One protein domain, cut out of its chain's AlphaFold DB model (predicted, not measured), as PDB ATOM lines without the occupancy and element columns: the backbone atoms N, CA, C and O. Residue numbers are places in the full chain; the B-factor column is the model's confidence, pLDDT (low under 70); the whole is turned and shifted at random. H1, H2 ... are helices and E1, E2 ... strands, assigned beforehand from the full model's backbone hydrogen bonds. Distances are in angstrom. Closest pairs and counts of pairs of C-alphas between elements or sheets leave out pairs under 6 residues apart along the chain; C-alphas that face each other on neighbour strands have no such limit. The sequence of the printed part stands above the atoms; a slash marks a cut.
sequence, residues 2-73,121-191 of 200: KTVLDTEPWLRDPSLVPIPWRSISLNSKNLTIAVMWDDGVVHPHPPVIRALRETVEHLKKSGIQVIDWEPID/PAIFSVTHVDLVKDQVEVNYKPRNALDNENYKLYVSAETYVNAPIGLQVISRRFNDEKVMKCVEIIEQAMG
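This is residues 2 to 73 and 121 to 191 of the 200 residues of the protein "Hypothetical protein" of Rotaria sordida (UniProt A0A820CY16). Helix H2 packs on two small two-stranded sheets, E1 with E2 and E3 with E4, while H4 packs on E3 and E4 and meets one end of H2. Long unnamed stretches link this core to H1 and H3, which lie far out on it. The printed part has 143 residues, under half in named elements, in the order H1 E1 H2 E2 E3 H3 E4 H4. The class is mixed, one sheet is parallel and the other antiparallel, and the whole is loose, with a radius of gyration of the C-alphas of 18.5 A and spans of 57 by 36 by 31 A.

H1, residues 2 to 5, is apart from H2, residues 46 to 61. E1, residues 32 to 35, and E2, residues 65 to 68, are parallel neighbours, with N 35 and O 67 2.8 A apart. E1, H2 and E2 form a strand-helix-strand unit, two parallel strands with a helix between them in the chain, with a right-handed crossover. The closest C-alphas of H2 and E2 are those of Lys 60 and Val 66, 6.7 A. E3, residues 122 to 128, and E4, residues 164 to 169, are antiparallel at 146 degrees, with N 126 and O 165 2.8 A apart. The closest C-alphas of H2 and E4 are those of Val 48 and Ile 165, 6.7 A. H3, residues 145 to 153, is apart from H2. H4, residues 176 to 189, has its Val 179 C-alpha 6.5 A from that of Val 169 in E4. H4 touches H2 with residues 186 to 189 alone, His 58 and Ala 189 being closest at 5.8 A between C-alphas, about perpendicular at 84 degrees. Every O i to N i+4 pair is within hydrogen-bond range in H2, H3 and H4; H1 is too short for such a pair.

H1 begins at C-alpha 2, (10.594, 57.428, -41.954). H2 is 22.5 A long, H4 19.9 A, E3 18.1 A and E4 16.2 A. H4 ends at C-alpha 189, (-4.336, 44.924, -27.340).

The C-alphas of Leu 11 and Val 138, the two farthest apart, are 58.0 A apart. Residues 74 to 120 are not printed, and C-alphas 73 and 121 are 19.0 A apart across the cut. The links H1 to E1 and E3 to H3 are long. Confidence is under 70 at residues 72 to 73 and 121 to 122.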
ATOM      1  N   LYS A   2      10.940  56.041 -41.575       82.50
ATOM      2  CA  LYS A   2      10.594  57.428 -41.954       82.50
ATOM      3  C   LYS A   2      11.809  58.333 -42.219       82.50
ATOM      4  O   LYS A   2      11.925  58.871 -43.306       82.50
ATOM      5  N   THR A   3      12.768  58.401 -41.291       86.25
ATOM      6  CA  THR A   3      13.982  59.231 -41.433       86.25
ATOM      7  C   THR A   3      14.783  58.957 -42.706       86.25
ATOM      8  O   THR A   3      15.376  59.876 -43.247       86.25
ATOM      9  N   VAL A   4      14.818  57.709 -43.185       85.69
ATOM     10  CA  VAL A   4      15.564  57.351 -44.402       85.69
ATOM     11  C   VAL A   4      14.785  57.777 -45.645       85.69
ATOM     12  O   VAL A   4      15.354  58.400 -46.535       85.69
ATOM     13  N   LEU A   5      13.481  57.498 -45.697       86.94
ATOM     14  CA  LEU A   5      12.632  57.878 -46.834       86.94
ATOM     15  C   LEU A   5      12.476  59.399 -46.968       86.94
ATOM     16  O   LEU A   5      12.422  59.896 -48.086       86.94
ATOM     17  N   ASP A   6      12.493  60.135 -45.852       89.50
ATOM     18  CA  ASP A   6      12.471  61.606 -45.834       89.50
ATOM     19  C   ASP A   6      13.732  62.224 -46.483       89.50
ATOM     20  O   ASP A   6      13.734  63.410 -46.796       89.50
ATOM     21  N   THR A   7      14.804  61.445 -46.709       91.62
ATOM     22  CA  THR A   7      15.994  61.907 -47.456       91.62
ATOM     23  C   THR A   7      15.887  61.722 -48.971       91.62
ATOM     24  O   THR A   7      16.856  61.991 -49.678       91.62
ATOM     25  N   GLU A   8      14.736  61.251 -49.463       91.44
ATOM     26  CA  GLU A   8      14.449  61.022 -50.885       91.44
ATOM     27  C   GLU A   8      15.560  60.228 -51.608       91.44
ATOM     28  O   GLU A   8      16.119  60.684 -52.611       91.44
ATOM     29  N   PRO A   9      15.927  59.022 -51.124       91.19
ATOM     30  CA  PRO A   9      17.079  58.272 -51.635       91.19
ATOM     31  C   PRO A   9      16.962  57.905 -53.123       91.19
ATOM     32  O   PRO A   9      17.979  57.742 -53.796       91.19
ATOM     33  N   TRP A  10      15.740  57.855 -53.659       92.94
ATOM     34  CA  TRP A  10      15.462  57.657 -55.087       92.94
ATOM     35  C   TRP A  10      16.008  58.779 -55.987       92.94
ATOM     36  O   TRP A  10      16.171  58.571 -57.185       92.94
ATOM     37  N   LEU A  11      16.331  59.958 -55.438       92.56
ATOM     38  CA  LEU A  11      17.030  61.013 -56.182       92.56
ATOM     39  C   LEU A  11      18.507  60.683 -56.435       92.56
ATOM     40  O   LEU A  11      19.123  61.271 -57.322       92.56
ATOM     41  N   ARG A  12      19.087  59.773 -55.646       92.31
ATOM     42  CA  ARG A  12      20.477  59.318 -55.794       92.31
ATOM     43  C   ARG A  12      20.566  57.981 -56.515       92.31
ATOM     44  O   ARG A  12      21.476  57.797 -57.315       92.31
ATOM     45  N   ASP A  13      19.640  57.071 -56.228       90.44
ATOM     46  CA  ASP A  13      19.590  55.740 -56.825       90.44
ATOM     47  C   ASP A  13      18.259  55.529 -57.577       90.44
ATOM     48  O   ASP A  13      17.220  55.342 -56.937       90.44
ATOM     49  N   PRO A  14      18.268  55.528 -58.926       89.44
ATOM     50  CA  PRO A  14      17.059  55.370 -59.734       89.44
ATOM     51  C   PRO A  14      16.476  53.948 -59.700       89.44
ATOM     52  O   PRO A  14      15.395  53.730 -60.245       89.44
ATOM     53  N   SER A  15      17.164  52.970 -59.096       88.06
ATOM     54  CA  SER A  15      16.619  51.621 -58.897       88.06
ATOM     55  C   SER A  15      15.575  51.559 -57.771       88.06
ATOM     56  O   SER A  15      14.788  50.610 -57.706       88.06
ATOM     57  N   LEU A  16      15.532  52.577 -56.903       84.94
ATOM     58  CA  LEU A  16      14.582  52.670 -55.798       84.94
ATOM     59  C   LEU A  16      13.233  53.226 -56.261       84.94
ATOM     60  O   LEU A  16      13.152  54.184 -57.027       84.94
ATOM     61  N   VAL A  17      12.148  52.661 -55.730       86.62
ATOM     62  CA  VAL A  17      10.797  53.163 -56.010       86.62
ATOM     63  C   VAL A  17      10.546  54.431 -55.175       86.62
ATOM     64  O   VAL A  17      10.703  54.375 -53.952       86.62
ATOM     65  N   PRO A  18      10.135  55.561 -55.785       88.31
ATOM     66  CA  PRO A  18       9.959  56.835 -55.089       88.31
ATOM     67  C   PRO A  18       8.650  56.872 -54.288       88.31
ATOM     68  O   PRO A  18       7.669  57.500 -54.688       88.31
ATOM     69  N   ILE A  19       8.612  56.155 -53.164       87.31
ATOM     70  CA  ILE A  19       7.443  56.079 -52.279       87.31
ATOM     71  C   ILE A  19       7.764  56.812 -50.969       87.31
ATOM     72  O   ILE A  19       8.562  56.308 -50.175       87.31
ATOM     73  N   PRO A  20       7.152  57.982 -50.714       87.94
ATOM     74  CA  PRO A  20       7.331  58.690 -49.454       87.94
ATOM     75  C   PRO A  20       6.576  57.996 -48.317       87.94
ATOM     76  O   PRO A  20       5.577  57.307 -48.537       87.94
ATOM     77  N   TRP A  21       7.018  58.234 -47.081       87.50
ATOM     78  CA  TRP A  21       6.323  57.742 -45.894       87.50
ATOM     79  C   TRP A  21       4.961  58.425 -45.730       87.50
ATOM     80  O   TRP A  21       4.873  59.654 -45.670       87.50
ATOM     81  N   ARG A  22       3.890  57.640 -45.597       87.25
ATOM     82  CA  ARG A  22       2.522  58.156 -45.434       87.25
ATOM     83  C   ARG A  22       2.072  58.099 -43.979       87.25
ATOM     84  O   ARG A  22       2.273  57.114 -43.274       87.25
ATOM     85  N   SER A  23       1.376  59.139 -43.529       83.38
ATOM     86  CA  SER A  23       0.644  59.105 -42.262       83.38
ATOM     87  C   SER A  23      -0.671  58.346 -42.445       83.38
ATOM     88  O   SER A  23      -1.545  58.799 -43.182       83.38
ATOM     89  N   ILE A  24      -0.822  57.204 -41.773       82.44
ATOM     90  CA  ILE A  24      -2.022  56.364 -41.863       82.44
ATOM     91  C   ILE A  24      -2.770  56.389 -40.530       82.44
ATOM     92  O   ILE A  24      -2.185  56.144 -39.475       82.44
ATOM     93  N   SER A  25      -4.081  56.636 -40.576       79.12
ATOM     94  CA  SER A  25      -4.990  56.395 -39.456       79.12
ATOM     95  C   SER A  25      -5.688  55.047 -39.646       79.12
ATOM     96  O   SER A  25      -6.630  54.905 -40.423       79.12
ATOM     97  N   LEU A  26      -5.212  54.020 -38.940       76.75
ATOM     98  CA  LEU A  26      -5.944  52.759 -38.822       76.75
ATOM     99  C   LEU A  26      -6.848  52.830 -37.595       76.75
ATOM    100  O   LEU A  26      -6.389  53.142 -36.498       76.75
ATOM    101  N   ASN A  27      -8.132  52.549 -37.794       73.81
ATOM    102  CA  ASN A  27      -9.092  52.386 -36.711       73.81
ATOM    103  C   ASN A  27      -9.310  50.889 -36.475       73.81
ATOM    104  O   ASN A  27      -9.538  50.152 -37.436       73.81
ATOM    105  N   SER A  28      -9.304  50.455 -35.214       70.06
ATOM    106  CA  SER A  28      -9.501  49.058 -34.810       70.06
ATOM    107  C   SER A  28     -10.796  48.444 -35.361       70.06
ATOM    108  O   SER A  28     -10.854  47.242 -35.576       70.06
ATOM    109  N   LYS A  29     -11.818  49.266 -35.654       71.25
ATOM    110  CA  LYS A  29     -13.098  48.819 -36.241       71.25
ATOM    111  C   LYS A  29     -13.029  48.427 -37.722       71.25
ATOM    112  O   LYS A  29     -13.873  47.664 -38.172       71.25
ATOM    113  N   ASN A  30     -12.054  48.950 -38.463       77.31
ATOM    114  CA  ASN A  30     -11.889  48.690 -39.899       77.31
ATOM    115  C   ASN A  30     -10.688  47.775 -40.177       77.31
ATOM    116  O   ASN A  30     -10.261  47.648 -41.324       77.31
ATOM    117  N   LEU A  31     -10.101  47.200 -39.125       85.44
ATOM    118  CA  LEU A  31      -8.952  46.323 -39.230       85.44
ATOM    119  C   LEU A  31      -9.414  44.873 -39.117       85.44
ATOM    120  O   LEU A  31      -9.958  44.457 -38.094       85.44
ATOM    121  N   THR A  32      -9.141  44.113 -40.169       89.38
ATOM    122  CA  THR A  32      -9.263  42.659 -40.166       89.38
ATOM    123  C   THR A  32      -7.858  42.077 -40.153       89.38
ATOM    124  O   THR A  32      -7.060  42.364 -41.047       89.38
ATOM    125  N   ILE A  33      -7.547  41.292 -39.126       91.19
ATOM    126  CA  ILE A  33      -6.274  40.581 -39.003       91.19
ATOM    127  C   ILE A  33      -6.511  39.136 -39.412       91.19
ATOM    128  O   ILE A  33      -7.344  38.443 -38.830       91.19
ATOM    129  N   ALA A  34      -5.779  38.701 -40.429       91.44
ATOM    130  CA  ALA A  34      -5.797  37.331 -40.897       91.44
ATOM    131  C   ALA A  34      -4.686  36.544 -40.190       91.44
ATOM    132  O   ALA A  34      -3.560  37.035 -40.089       91.44
ATOM    133  N   VAL A  35      -5.007  35.362 -39.668       92.56
ATOM    134  CA  VAL A  35      -4.085  34.542 -38.874       92.56
ATOM    135  C   VAL A  35      -3.820  33.239 -39.601       92.56
ATOM    136  O   VAL A  35      -4.737  32.460 -39.843       92.56
ATOM    137  N   MET A  36      -2.551  33.010 -39.920       90.94
ATOM    138  CA  MET A  36      -2.057  31.744 -40.442       90.94
ATOM    139  C   MET A  36      -1.559  30.899 -39.269       90.94
ATOM    140  O   MET A  36      -0.635  31.306 -38.563       90.94
ATOM    141  N   TRP A  37      -2.202  29.757 -39.035       90.19
ATOM    142  CA  TRP A  37      -1.876  28.867 -37.916       90.19
ATOM    143  C   TRP A  37      -0.709  27.937 -38.226       90.19
ATOM    144  O   TRP A  37       0.155  27.735 -37.379       90.19
ATOM    145  N   ASP A  38      -0.686  27.393 -39.435       87.25
ATOM    146  CA  ASP A  38       0.403  26.596 -39.976       87.25
ATOM    147  C   ASP A  38       0.499  26.843 -41.486       87.25
ATOM    148  O   ASP A  38      -0.438  27.364 -42.091       87.25
ATOM    149  N   ASP A  39       1.647  26.520 -42.072       82.81
ATOM    150  CA  ASP A  39       1.947  26.738 -43.491       82.81
ATOM    151  C   ASP A  39       1.535  25.551 -44.385       82.81
ATOM    152  O   ASP A  39       1.829  25.535 -45.579       82.81
ATOM    153  N   GLY A  40       0.884  24.524 -43.828       82.06
ATOM    154  CA  GLY A  40       0.574  23.285 -44.540       82.06
ATOM    155  C   GLY A  40       1.731  22.276 -44.599       82.06
ATOM    156  O   GLY A  40       1.479  21.088 -44.826       82.06
ATOM    157  N   VAL A  41       2.974  22.696 -44.351       78.38
ATOM    158  CA  VAL A  41       4.194  21.893 -44.530       78.38
ATOM    159  C   VAL A  41       4.718  21.368 -43.198       78.38
ATOM    160  O   VAL A  41       5.063  20.186 -43.114       78.38
ATOM    161  N   VAL A  42       4.760  22.220 -42.174       82.81
ATOM    162  CA  VAL A  42       5.343  21.938 -40.859       82.81
ATOM    163  C   VAL A  42       4.428  22.474 -39.758       82.81
ATOM    164  O   VAL A  42       3.884  23.572 -39.846       82.81
ATOM    165  N   HIS A  43       4.259  21.707 -38.685       87.06
ATOM    166  CA  HIS A  43       3.553  22.181 -37.505       87.06
ATOM    167  C   HIS A  43       4.444  23.126 -36.685       87.06
ATOM    168  O   HIS A  43       5.598  22.786 -36.398       87.06
ATOM    169  N   PRO A  44       3.920  24.280 -36.235       89.31
ATOM    170  CA  PRO A  44       4.661  25.143 -35.329       89.31
ATOM    171  C   PRO A  44       4.916  24.458 -33.982       89.31
ATOM    172  O   PRO A  44       4.121  23.640 -33.518       89.31
ATOM    173  N   HIS A  45       6.007  24.830 -33.311       89.44
ATOM    174  CA  HIS A  45       6.299  24.319 -31.971       89.44
ATOM    175  C   HIS A  45       5.266  24.813 -30.933       89.44
ATOM    176  O   HIS A  45       4.727  25.917 -31.085       89.44
ATOM    177  N   PRO A  46       5.043  24.065 -29.832       89.88
ATOM    178  CA  PRO A  46       4.116  24.447 -28.759       89.88
ATOM    179  C   PRO A  46       4.205  25.912 -28.278       89.88
ATOM    180  O   PRO A  46       3.157  26.564 -28.218       89.88
ATOM    181  N   PRO A  47       5.401  26.492 -28.020       91.00
ATOM    182  CA  PRO A  47       5.504  27.892 -27.596       91.00
ATOM    183  C   PRO A  47       4.989  28.891 -28.640       91.00
ATOM    184  O   PRO A  47       4.396  29.913 -28.289       91.00
ATOM    185  N   VAL A  48       5.177  28.598 -29.930       90.06
ATOM    186  CA  VAL A  48       4.712  29.452 -31.034       90.06
ATOM    187  C   VAL A  48       3.190  29.391 -31.140       90.06
ATOM    188  O   VAL A  48       2.535  30.430 -31.230       90.06
ATOM    189  N   ILE A  49       2.615  28.188 -31.040       90.81
ATOM    190  CA  ILE A  49       1.158  27.991 -31.027       90.81
ATOM    191  C   ILE A  49       0.533  28.738 -29.848       90.81
ATOM    192  O   ILE A  49      -0.480  29.422 -30.014       90.81
ATOM    193  N   ARG A  50       1.135  28.645 -28.658       92.00
ATOM    194  CA  ARG A  50       0.664  29.373 -27.478       92.00
ATOM    195  C   ARG A  50       0.697  30.881 -27.705       92.00
ATOM    196  O   ARG A  50      -0.314  31.539 -27.468       92.00
ATOM    197  N   ALA A  51       1.810  31.419 -28.200       91.25
ATOM    198  CA  ALA A  51       1.942  32.845 -28.486       91.25
ATOM    199  C   ALA A  51       0.886  33.339 -29.491       91.25
ATOM    200  O   ALA A  51       0.284  34.395 -29.278       91.25
ATOM    201  N   LEU A  52       0.616  32.564 -30.548       91.94
ATOM    202  CA  LEU A  52      -0.437  32.864 -31.523       91.94
ATOM    203  C   LEU A  52      -1.820  32.868 -30.866       91.94
ATOM    204  O   LEU A  52      -2.560  33.839 -31.013       91.94
ATOM    205  N   ARG A  53      -2.154  31.825 -30.096       92.94
ATOM    206  CA  ARG A  53      -3.447  31.717 -29.400       92.94
ATOM    207  C   ARG A  53      -3.675  32.872 -28.433       92.94
ATOM    208  O   ARG A  53      -4.709  33.530 -28.515       92.94
ATOM    209  N   GLU A  54      -2.697  33.152 -27.574       91.94
ATOM    210  CA  GLU A  54      -2.751  34.276 -26.636       91.94
ATOM    211  C   GLU A  54      -2.973  35.594 -27.393       91.94
ATOM    212  O   GLU A  54      -3.863  36.365 -27.036       91.94
ATOM    213  N   THR A  55      -2.232  35.839 -28.475       91.75
ATOM    214  CA  THR A  55      -2.386  37.057 -29.288       91.75
ATOM    215  C   THR A  55      -3.791  37.163 -29.885       91.75
ATOM    216  O   THR A  55      -4.447  38.192 -29.738       91.75
ATOM    217  N   VAL A  56      -4.304  36.090 -30.493       92.94
ATOM    218  CA  VAL A  56      -5.651  36.052 -31.084       92.94
ATOM    219  C   VAL A  56      -6.740  36.311 -30.048       92.94
ATOM    220  O   VAL A  56      -7.685  37.055 -30.319       92.94
ATOM    221  N   GLU A  57      -6.618  35.736 -28.854       93.19
ATOM    222  CA  GLU A  57      -7.565  35.973 -27.766       93.19
ATOM    223  C   GLU A  57      -7.589  37.440 -27.331       93.19
ATOM    224  O   GLU A  57      -8.669  38.005 -27.145       93.19
ATOM    225  N   HIS A  58      -6.421  38.074 -27.191       91.31
ATOM    226  CA  HIS A  58      -6.334  39.493 -26.839       91.31
ATOM    227  C   HIS A  58      -6.923  40.379 -27.941       91.31
ATOM    228  O   HIS A  58      -7.722  41.267 -27.647       91.31
ATOM    229  N   LEU A  59      -6.633  40.086 -29.210       91.00
ATOM    230  CA  LEU A  59      -7.193  40.822 -30.346       91.00
ATOM    231  C   LEU A  59      -8.724  40.737 -30.399       91.00
ATOM    232  O   LEU A  59      -9.395  41.760 -30.560       91.00
ATOM    233  N   LYS A  60      -9.286  39.538 -30.190       91.12
ATOM    234  CA  LYS A  60     -10.741  39.332 -30.117       91.12
ATOM    235  C   LYS A  60     -11.356  40.082 -28.931       91.12
ATOM    236  O   LYS A  60     -12.393  40.722 -29.097       91.12
ATOM    237  N   LYS A  61     -10.709  40.069 -27.756       91.00
ATOM    238  CA  LYS A  61     -11.147  40.834 -26.568       91.00
ATOM    239  C   LYS A  61     -11.137  42.346 -26.808       91.00
ATOM    240  O   LYS A  61     -12.023  43.039 -26.321       91.00
ATOM    241  N   SER A  62     -10.182  42.852 -27.587       88.25
ATOM    242  CA  SER A  62     -10.113  44.263 -27.994       88.25
ATOM    243  C   SER A  62     -11.107  44.646 -29.100       88.25
ATOM    244  O   SER A  62     -11.138  45.805 -29.513       88.25
ATOM    245  N   GLY A  63     -11.931  43.705 -29.581       87.75
ATOM    246  CA  GLY A  63     -12.960  43.955 -30.592       87.75
ATOM    247  C   GLY A  63     -12.435  44.063 -32.026       87.75
ATOM    248  O   GLY A  63     -13.138  44.597 -32.884       87.75
ATOM    249  N   ILE A  64     -11.217  43.581 -32.294       90.12
ATOM    250  CA  ILE A  64     -10.639  43.522 -33.644       90.12
ATOM    251  C   ILE A  64     -11.160  42.268 -34.349       90.12
ATOM    252  O   ILE A  64     -11.262  41.197 -33.745       90.12
ATOM    253  N   GLN A  65     -11.486  42.387 -35.636       90.25
ATOM    254  CA  GLN A  65     -11.909  41.238 -36.428       90.25
ATOM    255  C   GLN A  65     -10.709  40.343 -36.729       90.25
ATOM    256  O   GLN A  65      -9.730  40.790 -37.329       90.25
ATOM    257  N   VAL A  66     -10.805  39.076 -36.333       92.94
ATOM    258  CA  VAL A  66      -9.792  38.058 -36.612       92.94
ATOM    259  C   VAL A  66     -10.401  36.997 -37.515       92.94
ATOM    260  O   VAL A  66     -11.453  36.450 -37.179       92.94
ATOM    261  N   ILE A  67      -9.741  36.727 -38.637       93.62
ATOM    262  CA  ILE A  67     -10.119  35.678 -39.590       93.62
ATOM    263  C   ILE A  67      -9.006  34.638 -39.674       93.62
ATOM    264  O   ILE A  67      -7.828  34.986 -39.592       93.62
ATOM    265  N   ASP A  68      -9.380  33.379 -39.858       91.88
ATOM    266  CA  ASP A  68      -8.417  32.319 -40.137       91.88
ATOM    267  C   ASP A  68      -8.020  32.394 -41.618       91.88
ATOM    268  O   ASP A  68      -8.872  32.552 -42.495       91.88
ATOM    269  N   TRP A  69      -6.715  32.361 -41.884       88.69
ATOM    270  CA  TRP A  69      -6.147  32.423 -43.225       88.69
ATOM    271  C   TRP A  69      -5.491  31.098 -43.574       88.69
ATOM    272  O   TRP A  69      -4.575  30.651 -42.882       88.69
ATOM    273  N   GLU A  70      -5.940  30.506 -44.674       83.81
ATOM    274  CA  GLU A  70      -5.322  29.309 -45.227       83.81
ATOM    275  C   GLU A  70      -4.181  29.713 -46.176       83.81
ATOM    276  O   GLU A  70      -4.387  30.543 -47.071       83.81
ATOM    277  N   PRO A  71      -2.961  29.181 -45.984       77.75
ATOM    278  CA  PRO A  71      -1.847  29.447 -46.881       77.75
ATOM    279  C   PRO A  71      -2.130  28.858 -48.266       77.75
ATOM    280  O   PRO A  71      -2.513  27.698 -48.406       77.75
ATOM    281  N   ILE A  72      -1.895  29.661 -49.302       68.12
ATOM    282  CA  ILE A  72      -1.952  29.205 -50.690       68.12
ATOM    283  C   ILE A  72      -0.622  28.506 -50.998       68.12
ATOM    284  O   ILE A  72       0.437  29.137 -50.960       68.12
ATOM    285  N   ASP A  73      -0.661  27.201 -51.272       57.56
ATOM    286  CA  ASP A  73       0.534  26.406 -51.572       57.56
ATOM    287  C   ASP A  73       1.019  26.684 -53.003       57.56
ATOM    288  O   ASP A  73       0.624  26.027 -53.968       57.56
ATOM    289  N   PRO A 121       7.975  41.770 -43.665       64.69
ATOM    290  CA  PRO A 121       7.439  41.500 -42.344       64.69
ATOM    291  C   PRO A 121       8.017  42.401 -41.261       64.69
ATOM    292  O   PRO A 121       9.224  42.624 -41.183       64.69
ATOM    293  N   ALA A 122       7.157  42.817 -40.335       68.44
ATOM    294  CA  ALA A 122       7.615  43.223 -39.015       68.44
ATOM    295  C   ALA A 122       7.575  42.012 -38.083       68.44
ATOM    296  O   ALA A 122       6.538  41.359 -37.949       68.44
ATOM    297  N   ILE A 123       8.698  41.735 -37.426       78.12
ATOM    298  CA  ILE A 123       8.784  40.741 -36.355       78.12
ATOM    299  C   ILE A 123       8.710  41.489 -35.028       78.12
ATOM    300  O   ILE A 123       9.445  42.454 -34.811       78.12
ATOM    301  N   PHE A 124       7.828  41.043 -34.141       79.31
ATOM    302  CA  PHE A 124       7.666  41.613 -32.808       79.31
ATOM    303  C   PHE A 124       7.660  40.500 -31.760       79.31
ATOM    304  O   PHE A 124       7.159  39.399 -31.994       79.31
ATOM    305  N   SER A 125       8.286  40.759 -30.612       78.88
ATOM    306  CA  SER A 125       8.413  39.772 -29.540       78.88
ATOM    307  C   SER A 125       7.141  39.723 -28.711       78.88
ATOM    308  O   SER A 125       6.760  40.690 -28.054       78.88
ATOM    309  N   VAL A 126       6.511  38.558 -28.698       80.25
ATOM    310  CA  VAL A 126       5.261  38.325 -27.994       80.25
ATOM    311  C   VAL A 126       5.575  37.781 -26.618       80.25
ATOM    312  O   VAL A 126       5.591  38.530 -25.659       80.25
ATOM    313  N   THR A 127       5.876  36.512 -26.448       83.06
ATOM    314  CA  THR A 127       6.027  35.942 -25.103       83.06
ATOM    315  C   THR A 127       7.389  35.289 -24.949       83.06
ATOM    316  O   THR A 127       8.196  35.317 -25.873       83.06
ATOM    317  N   HIS A 128       7.672  34.765 -23.765       86.88
ATOM    318  CA  HIS A 128       8.846  33.931 -23.542       86.88
ATOM    319  C   HIS A 128       8.394  32.485 -23.375       86.88
ATOM    320  O   HIS A 128       7.246  32.241 -22.989       86.88
ATOM    321  N   VAL A 129       9.277  31.542 -23.685       85.62
ATOM    322  CA  VAL A 129       9.011  30.110 -23.486       85.62
ATOM    323  C   VAL A 129       8.795  29.818 -21.998       85.62
ATOM    324  O   VAL A 129       9.593  30.232 -21.153       85.62
ATOM    325  N   ASP A 130       7.713  29.101 -21.697       85.50
ATOM    326  CA  ASP A 130       7.269  28.704 -20.360       85.50
ATOM    327  C   ASP A 130       7.451  27.188 -20.181       85.50
ATOM    328  O   ASP A 130       6.930  26.385 -20.952       85.50
ATOM    329  N   LEU A 131       8.167  26.784 -19.129       84.06
ATOM    330  CA  LEU A 131       8.510  25.382 -18.855       84.06
ATOM    331  C   LEU A 131       7.293  24.480 -18.608       84.06
ATOM    332  O   LEU A 131       7.337  23.281 -18.879       84.06
ATOM    333  N   VAL A 132       6.222  25.037 -18.044       84.81
ATOM    334  CA  VAL A 132       5.031  24.274 -17.661       84.81
ATOM    335  C   VAL A 132       4.076  24.170 -18.839       84.81
ATOM    336  O   VAL A 132       3.484  23.116 -19.059       84.81
ATOM    337  N   LYS A 133       3.918  25.259 -19.594       83.75
ATOM    338  CA  LYS A 133       2.928  25.338 -20.676       83.75
ATOM    339  C   LYS A 133       3.448  24.831 -22.018       83.75
ATOM    340  O   LYS A 133       2.649  24.327 -22.799       83.75
ATOM    341  N   ASP A 134       4.752  24.926 -22.269       85.31
ATOM    342  CA  ASP A 134       5.355  24.633 -23.577       85.31
ATOM    343  C   ASP A 134       6.074  23.279 -23.604       85.31
ATOM    344  O   ASP A 134       7.134  23.125 -24.220       85.31
ATOM    345  N   GLN A 135       5.512  22.286 -22.914       83.50
ATOM    346  CA  GLN A 135       6.060  20.932 -22.914       83.50
ATOM    347  C   GLN A 135       5.968  20.289 -24.302       83.50
ATOM    348  O   GLN A 135       5.045  20.547 -25.074       83.50
ATOM    349  N   VAL A 136       6.947  19.433 -24.605       82.31
ATOM    350  CA  VAL A 136       6.981  18.645 -25.843       82.31
ATOM    351  C   VAL A 136       5.778  17.701 -25.865       82.31
ATOM    352  O   VAL A 136       5.479  17.032 -24.873       82.31
ATOM    353  N   GLU A 137       5.078  17.635 -26.994       82.00
ATOM    354  CA  GLU A 137       3.889  16.798 -27.118       82.00
ATOM    355  C   GLU A 137       4.289  15.326 -27.260       82.00
ATOM    356  O   GLU A 137       4.990  14.930 -28.190       82.00
ATOM    357  N   VAL A 138       3.789  14.483 -26.354       77.94
ATOM    358  CA  VAL A 138       4.125  13.048 -26.314       77.94
ATOM    359  C   VAL A 138       3.574  12.285 -27.528       77.94
ATOM    360  O   VAL A 138       4.170  11.308 -27.968       77.94
ATOM    361  N   ASN A 139       2.454  12.742 -28.097       83.81
ATOM    362  CA  ASN A 139       1.748  12.079 -29.201       83.81
ATOM    363  C   ASN A 139       1.807  12.874 -30.513       83.81
ATOM    364  O   ASN A 139       0.853  12.853 -31.297       83.81
ATOM    365  N   TYR A 140       2.906  13.590 -30.743       84.38
ATOM    366  CA  TYR A 140       3.083  14.382 -31.950       84.38
ATOM    367  C   TYR A 140       3.066  13.510 -33.217       84.38
ATOM    368  O   TYR A 140       3.771  12.503 -33.317       84.38
ATOM    369  N   LYS A 141       2.247  13.901 -34.199       86.31
ATOM    370  CA  LYS A 141       2.117  13.215 -35.491       86.31
ATOM    371  C   LYS A 141       2.685  14.103 -36.602       86.31
ATOM    372  O   LYS A 141       1.989  15.024 -37.026       86.31
ATOM    373  N   PRO A 142       3.905  13.826 -37.096       86.81
ATOM    374  CA  PRO A 142       4.487  14.619 -38.171       86.81
ATOM    375  C   PRO A 142       3.725  14.421 -39.488       86.81
ATOM    376  O   PRO A 142       3.327  13.302 -39.820       86.81
ATOM    377  N   ARG A 143       3.558  15.493 -40.269       83.81
ATOM    378  CA  ARG A 143       2.950  15.469 -41.616       83.81
ATOM    379  C   ARG A 143       3.869  14.843 -42.656       83.81
ATOM    380  O   ARG A 143       3.409  14.166 -43.570       83.81
ATOM    381  N   ASN A 144       5.166  15.109 -42.548       85.56
ATOM    382  CA  ASN A 144       6.187  14.660 -43.487       85.56
ATOM    383  C   ASN A 144       7.545  14.504 -42.767       85.56
ATOM    384  O   ASN A 144       7.660  14.726 -41.559       85.56
ATOM    385  N   ALA A 145       8.580  14.081 -43.498       84.06
ATOM    386  CA  ALA A 145       9.917  13.897 -42.930       84.06
ATOM    387  C   ALA A 145      10.526  15.215 -42.415       84.06
ATOM    388  O   ALA A 145      11.147  15.217 -41.356       84.06
ATOM    389  N   LEU A 146      10.287  16.323 -43.123       78.75
ATOM    390  CA  LEU A 146      10.772  17.655 -42.757       78.75
ATOM    391  C   LEU A 146      10.143  18.151 -41.445       78.75
ATOM    392  O   LEU A 146      10.840  18.682 -40.592       78.75
ATOM    393  N   ASP A 147       8.847  17.918 -41.259       83.75
ATOM    394  CA  ASP A 147       8.088  18.236 -40.052       83.75
ATOM    395  C   ASP A 147       8.652  17.475 -38.848       83.75
ATOM    396  O   ASP A 147       8.922  18.055 -37.802       83.75
ATOM    397  N   ASN A 148       8.957  16.185 -39.023       86.88
ATOM    398  CA  ASN A 148       9.611  15.380 -37.992       86.88
ATOM    399  C   ASN A 148      11.018  15.897 -37.645       86.88
ATOM    400  O   ASN A 148      11.399  15.914 -36.477       86.88
ATOM    401  N   GLU A 149      11.808  16.294 -38.643       85.00
ATOM    402  CA  GLU A 149      13.139  16.871 -38.420       85.00
ATOM    403  C   GLU A 149      13.060  18.221 -37.702       85.00
ATOM    404  O   GLU A 149      13.774  18.424 -36.721       85.00
ATOM    405  N   ASN A 150      12.150  19.105 -38.120       84.56
ATOM    406  CA  ASN A 150      11.932  20.394 -37.473       84.56
ATOM    407  C   ASN A 150      11.407  20.234 -36.042       84.56
ATOM    408  O   ASN A 150      11.856  20.921 -35.124       84.56
ATOM    409  N   TYR A 151      10.485  19.300 -35.817       84.50
ATOM    410  CA  TYR A 151       9.939  19.052 -34.487       84.50
ATOM    411  C   TYR A 151      11.019  18.576 -33.512       84.50
ATOM    412  O   TYR A 151      11.086  19.056 -32.383       84.50
ATOM    413  N   LYS A 152      11.941  17.718 -33.974       85.56
ATOM    414  CA  LYS A 152      13.091  17.248 -33.184       85.56
ATOM    415  C   LYS A 152      14.060  18.353 -32.770       85.56
ATOM    416  O   LYS A 152      14.820  18.134 -31.830       85.56
ATOM    417  N   LEU A 153      14.053  19.515 -33.432       83.69
ATOM    418  CA  LEU A 153      14.859  20.660 -32.995       83.69
ATOM    419  C   LEU A 153      14.419  21.148 -31.608       83.69
ATOM    420  O   LEU A 153      15.250  21.590 -30.822       83.69
ATOM    421  N   TYR A 154      13.134  21.011 -31.274       82.88
ATOM    422  CA  TYR A 154      12.614  21.353 -29.955       82.88
ATOM    423  C   TYR A 154      12.696  20.148 -29.010       82.88
ATOM    424  O   TYR A 154      11.729  19.421 -28.796       82.88
ATOM    425  N   VAL A 155      13.893  19.924 -28.457       78.19
ATOM    426  CA  VAL A 155      14.199  18.757 -27.608       78.19
ATOM    427  C   VAL A 155      13.539  18.847 -26.228       78.19
ATOM    428  O   VAL A 155      13.035  17.849 -25.714       78.19
ATOM    429  N   SER A 156      13.543  20.029 -25.606       78.19
ATOM    430  CA  SER A 156      12.889  20.267 -24.315       78.19
ATOM    431  C   SER A 156      12.607  21.752 -24.097       78.19
ATOM    432  O   SER A 156      13.371  22.608 -24.548       78.19
ATOM    433  N   ALA A 157      11.552  22.062 -23.335       77.81
ATOM    434  CA  ALA A 157      11.256  23.433 -22.912       77.81
ATOM    435  C   ALA A 157      12.393  24.046 -22.072       77.81
ATOM    436  O   ALA A 157      12.624  25.250 -22.121       77.81
ATOM    437  N   GLU A 158      13.146  23.211 -21.348       79.12
ATOM    438  CA  GLU A 158      14.306  23.621 -20.546       79.12
ATOM    439  C   GLU A 158      15.433  24.206 -21.396       79.12
ATOM    440  O   GLU A 158      16.063  25.182 -20.997       79.12
ATOM    441  N   THR A 159      15.651  23.655 -22.595       84.12
ATOM    442  CA  THR A 159      16.700  24.125 -23.513       84.12
ATOM    443  C   THR A 159      16.436  25.556 -23.988       84.12
ATOM    444  O   THR A 159      17.369  26.315 -24.243       84.12
ATOM    445  N   TYR A 160      15.161  25.938 -24.070       82.12
ATOM    446  CA  TYR A 160      14.710  27.229 -24.585       82.12
ATOM    447  C   TYR A 160      14.105  28.121 -23.499       82.12
ATOM    448  O   TYR A 160      13.391  29.069 -23.816       82.12
ATOM    449  N   VAL A 161      14.377  27.842 -22.220       83.06
ATOM    450  CA  VAL A 161      13.813  28.602 -21.101       83.06
ATOM    451  C   VAL A 161      14.092  30.101 -21.251       83.06
ATOM    452  O   VAL A 161      15.221  30.520 -21.500       83.06
ATOM    453  N   ASN A 162      13.050  30.923 -21.103       81.19
ATOM    454  CA  ASN A 162      13.108  32.376 -21.291       81.19
ATOM    455  C   ASN A 162      13.544  32.844 -22.694       81.19
ATOM    456  O   ASN A 162      13.871  34.020 -22.859       81.19
ATOM    457  N   ALA A 163      13.544  31.984 -23.717       85.38
ATOM    458  CA  ALA A 163      13.779  32.430 -25.088       85.38
ATOM    459  C   ALA A 163      12.602  33.306 -25.568       85.38
ATOM    460  O   ALA A 163      11.444  32.951 -25.315       85.38
ATOM    461  N   PRO A 164      12.858  34.442 -26.244       87.38
ATOM    462  CA  PRO A 164      11.799  35.295 -26.768       87.38
ATOM    463  C   PRO A 164      11.148  34.655 -27.998       87.38
ATOM    464  O   PRO A 164      11.824  34.217 -28.926       87.38
ATOM    465  N   ILE A 165       9.821  34.652 -28.026       88.44
ATOM    466  CA  ILE A 165       9.016  34.157 -29.143       88.44
ATOM    467  C   ILE A 165       8.587  35.359 -29.979       88.44
ATOM    468  O   ILE A 165       7.857  36.233 -29.505       88.44
ATOM    469  N   GLY A 166       9.066  35.413 -31.220       86.88
ATOM    470  CA  GLY A 166       8.671  36.420 -32.200       86.88
ATOM    471  C   GLY A 166       7.460  35.968 -33.009       86.88
ATOM    472  O   GLY A 166       7.432  34.831 -33.473       86.88
ATOM    473  N   LEU A 167       6.486  36.856 -33.204       89.25
ATOM    474  CA  LEU A 167       5.453  36.694 -34.226       89.25
ATOM    475  C   LEU A 167       5.707  37.657 -35.383       89.25
ATOM    476  O   LEU A 167       6.322  38.714 -35.220       89.25
ATOM    477  N   GLN A 168       5.216  37.275 -36.557       87.69
ATOM    478  CA  GLN A 168       5.410  38.002 -37.801       87.69
ATOM    479  C   GLN A 168       4.094  38.638 -38.253       87.69
ATOM    480  O   GLN A 168       3.071  37.963 -38.340       87.69
ATOM    481  N   VAL A 169       4.122  39.936 -38.568       88.56
ATOM    482  CA  VAL A 169       3.015  40.642 -39.230       88.56
ATOM    483  C   VAL A 169       3.409  40.934 -40.663       88.56
ATOM    484  O   VAL A 169       4.445  41.547 -40.913       88.56
ATOM    485  N   ILE A 170       2.549  40.537 -41.595       86.12
ATOM    486  CA  ILE A 170       2.745  40.726 -43.030       86.12
ATOM    487  C   ILE A 170       1.610  41.600 -43.570       86.12
ATOM    488  O   ILE A 170       0.467  41.523 -43.119       86.12
ATOM    489  N   SER A 171       1.921  42.444 -44.552       84.81
ATOM    490  CA  SER A 171       0.912  43.139 -45.352       84.81
ATOM    491  C   SER A 171       1.280  43.118 -46.836       84.81
ATOM    492  O   SER A 171       2.289  42.542 -47.237       84.81
ATOM    493  N   ARG A 172       0.453  43.749 -47.676       82.38
ATOM    494  CA  ARG A 172       0.743  43.892 -49.107       82.38
ATOM    495  C   ARG A 172       1.971  44.776 -49.329       82.38
ATOM    496  O   ARG A 172       2.179  45.741 -48.598       82.38
ATOM    497  N   ARG A 173       2.693  44.515 -50.420       79.50
ATOM    498  CA  ARG A 173       3.860  45.294 -50.865       79.50
ATOM    499  C   ARG A 173       3.632  46.812 -50.758       79.50
ATOM    500  O   ARG A 173       2.561  47.297 -51.132       79.50
ATOM    501  N   PHE A 174       4.642  47.537 -50.270       80.56
ATOM    502  CA  PHE A 174       4.637  48.997 -50.079       80.56
ATOM    503  C   PHE A 174       3.563  49.516 -49.104       80.56
ATOM    504  O   PHE A 174       2.944  50.559 -49.338       80.56
ATOM    505  N   ASN A 175       3.278  48.772 -48.034       84.88
ATOM    506  CA  ASN A 175       2.380  49.200 -46.954       84.88
ATOM    507  C   ASN A 175       3.040  49.073 -45.574       84.88
ATOM    508  O   ASN A 175       2.379  48.770 -44.582       84.88
ATOM    509  N   ASP A 176       4.341  49.323 -45.504       83.88
ATOM    510  CA  ASP A 176       5.165  49.267 -44.300       83.88
ATOM    511  C   ASP A 176       4.576  50.110 -43.158       83.88
ATOM    512  O   ASP A 176       4.576  49.697 -41.999       83.88
ATOM    513  N   GLU A 177       3.967  51.257 -43.476       85.12
ATOM    514  CA  GLU A 177       3.338  52.117 -42.470       85.12
ATOM    515  C   GLU A 177       2.101  51.451 -41.845       85.12
ATOM    516  O   GLU A 177       1.826  51.636 -40.658       85.12
ATOM    517  N   LYS A 178       1.374  50.626 -42.617       86.19
ATOM    518  CA  LYS A 178       0.261  49.822 -42.094       86.19
ATOM    519  C   LYS A 178       0.775  48.705 -41.201       86.19
ATOM    520  O   LYS A 178       0.191  48.496 -40.148       86.19
ATOM    521  N   VAL A 179       1.859  48.025 -41.586       86.69
ATOM    522  CA  VAL A 179       2.475  46.968 -40.763       86.69
ATOM    523  C   VAL A 179       2.884  47.531 -39.407       86.69
ATOM    524  O   VAL A 179       2.472  47.001 -38.379       86.69
ATOM    525  N   MET A 180       3.608  48.655 -39.394       85.75
ATOM    526  CA  MET A 180       4.026  49.315 -38.154       85.75
ATOM    527  C   MET A 180       2.830  49.704 -37.281       85.75
ATOM    528  O   MET A 180       2.831  49.457 -36.077       85.75
ATOM    529  N   LYS A 181       1.770  50.250 -37.888       86.06
ATOM    530  CA  LYS A 181       0.560  50.620 -37.153       86.06
ATOM    531  C   LYS A 181      -0.213  49.405 -36.631       86.06
ATOM    532  O   LYS A 181      -0.750  49.463 -35.528       86.06
ATOM    533  N   CYS A 182      -0.256  48.305 -37.380       88.19
ATOM    534  CA  CYS A 182      -0.835  47.045 -36.921       88.19
ATOM    535  C   CYS A 182      -0.068  46.488 -35.721       88.19
ATOM    536  O   CYS A 182      -0.702  46.094 -34.748       88.19
ATOM    537  N   VAL A 183       1.269  46.508 -35.750       87.75
ATOM    538  CA  VAL A 183       2.097  46.088 -34.608       87.75
ATOM    539  C   VAL A 183       1.785  46.937 -33.375       87.75
ATOM    540  O   VAL A 183       1.554  46.382 -32.308       87.75
ATOM    541  N   GLU A 184       1.671  48.263 -33.511       86.31
ATOM    542  CA  GLU A 184       1.255  49.129 -32.395       86.31
ATOM    543  C   GLU A 184      -0.119  48.745 -31.825       86.31
ATOM    544  O   GLU A 184      -0.288  48.705 -30.609       86.31
ATOM    545  N   ILE A 185      -1.099  48.455 -32.687       87.69
ATOM    546  CA  ILE A 185      -2.449  48.041 -32.268       87.69
ATOM    547  C   ILE A 185      -2.408  46.683 -31.554       87.69
ATOM    548  O   ILE A 185      -3.091  46.506 -30.546       87.69
ATOM    549  N   ILE A 186      -1.606  45.736 -32.046       88.56
ATOM    550  CA  ILE A 186      -1.432  44.420 -31.422       88.56
ATOM    551  C   ILE A 186      -0.783  44.578 -30.041       88.56
ATOM    552  O   ILE A 186      -1.309  44.061 -29.059       88.56
ATOM    553  N   GLU A 187       0.295  45.353 -29.928       87.56
ATOM    554  CA  GLU A 187       0.963  45.632 -28.649       87.56
ATOM    555  C   GLU A 187       0.024  46.329 -27.647       87.56
ATOM    556  O   GLU A 187       0.017  46.001 -26.458       87.56
ATOM    557  N   GLN A 188      -0.822  47.253 -28.117       87.12
ATOM    558  CA  GLN A 188      -1.864  47.880 -27.298       87.12
ATOM    559  C   GLN A 188      -2.907  46.866 -26.815       87.12
ATOM    560  O   GLN A 188      -3.231  46.853 -25.628       87.12
ATOM    561  N   ALA A 189      -3.397  45.990 -27.697       87.00
ATOM    562  CA  ALA A 189      -4.336  44.924 -27.340       87.00
ATOM    563  C   ALA A 189      -3.736  43.943 -26.315       87.00
ATOM    564  O   ALA A 189      -4.439  43.420 -25.452       87.00
ATOM    565  N   MET A 190      -2.420  43.741 -26.373       86.31
ATOM    566  CA  MET A 190      -1.657  42.939 -25.420       86.31
ATOM    567  C   MET A 190      -1.297  43.673 -24.115       86.31
ATOM    568  O   MET A 190      -0.676  43.075 -23.234       86.31
ATOM    569  N   GLY A 191      -1.658  44.952 -23.965       83.00
ATOM    570  CA  GLY A 191      -1.397  45.741 -22.755       83.00
ATOM    571  C   GLY A 191       0.052  46.221 -22.599       83.00
ATOM    572  O   GLY A 191       0.495  46.495 -21.484       83.00
TER     573      GLY A 191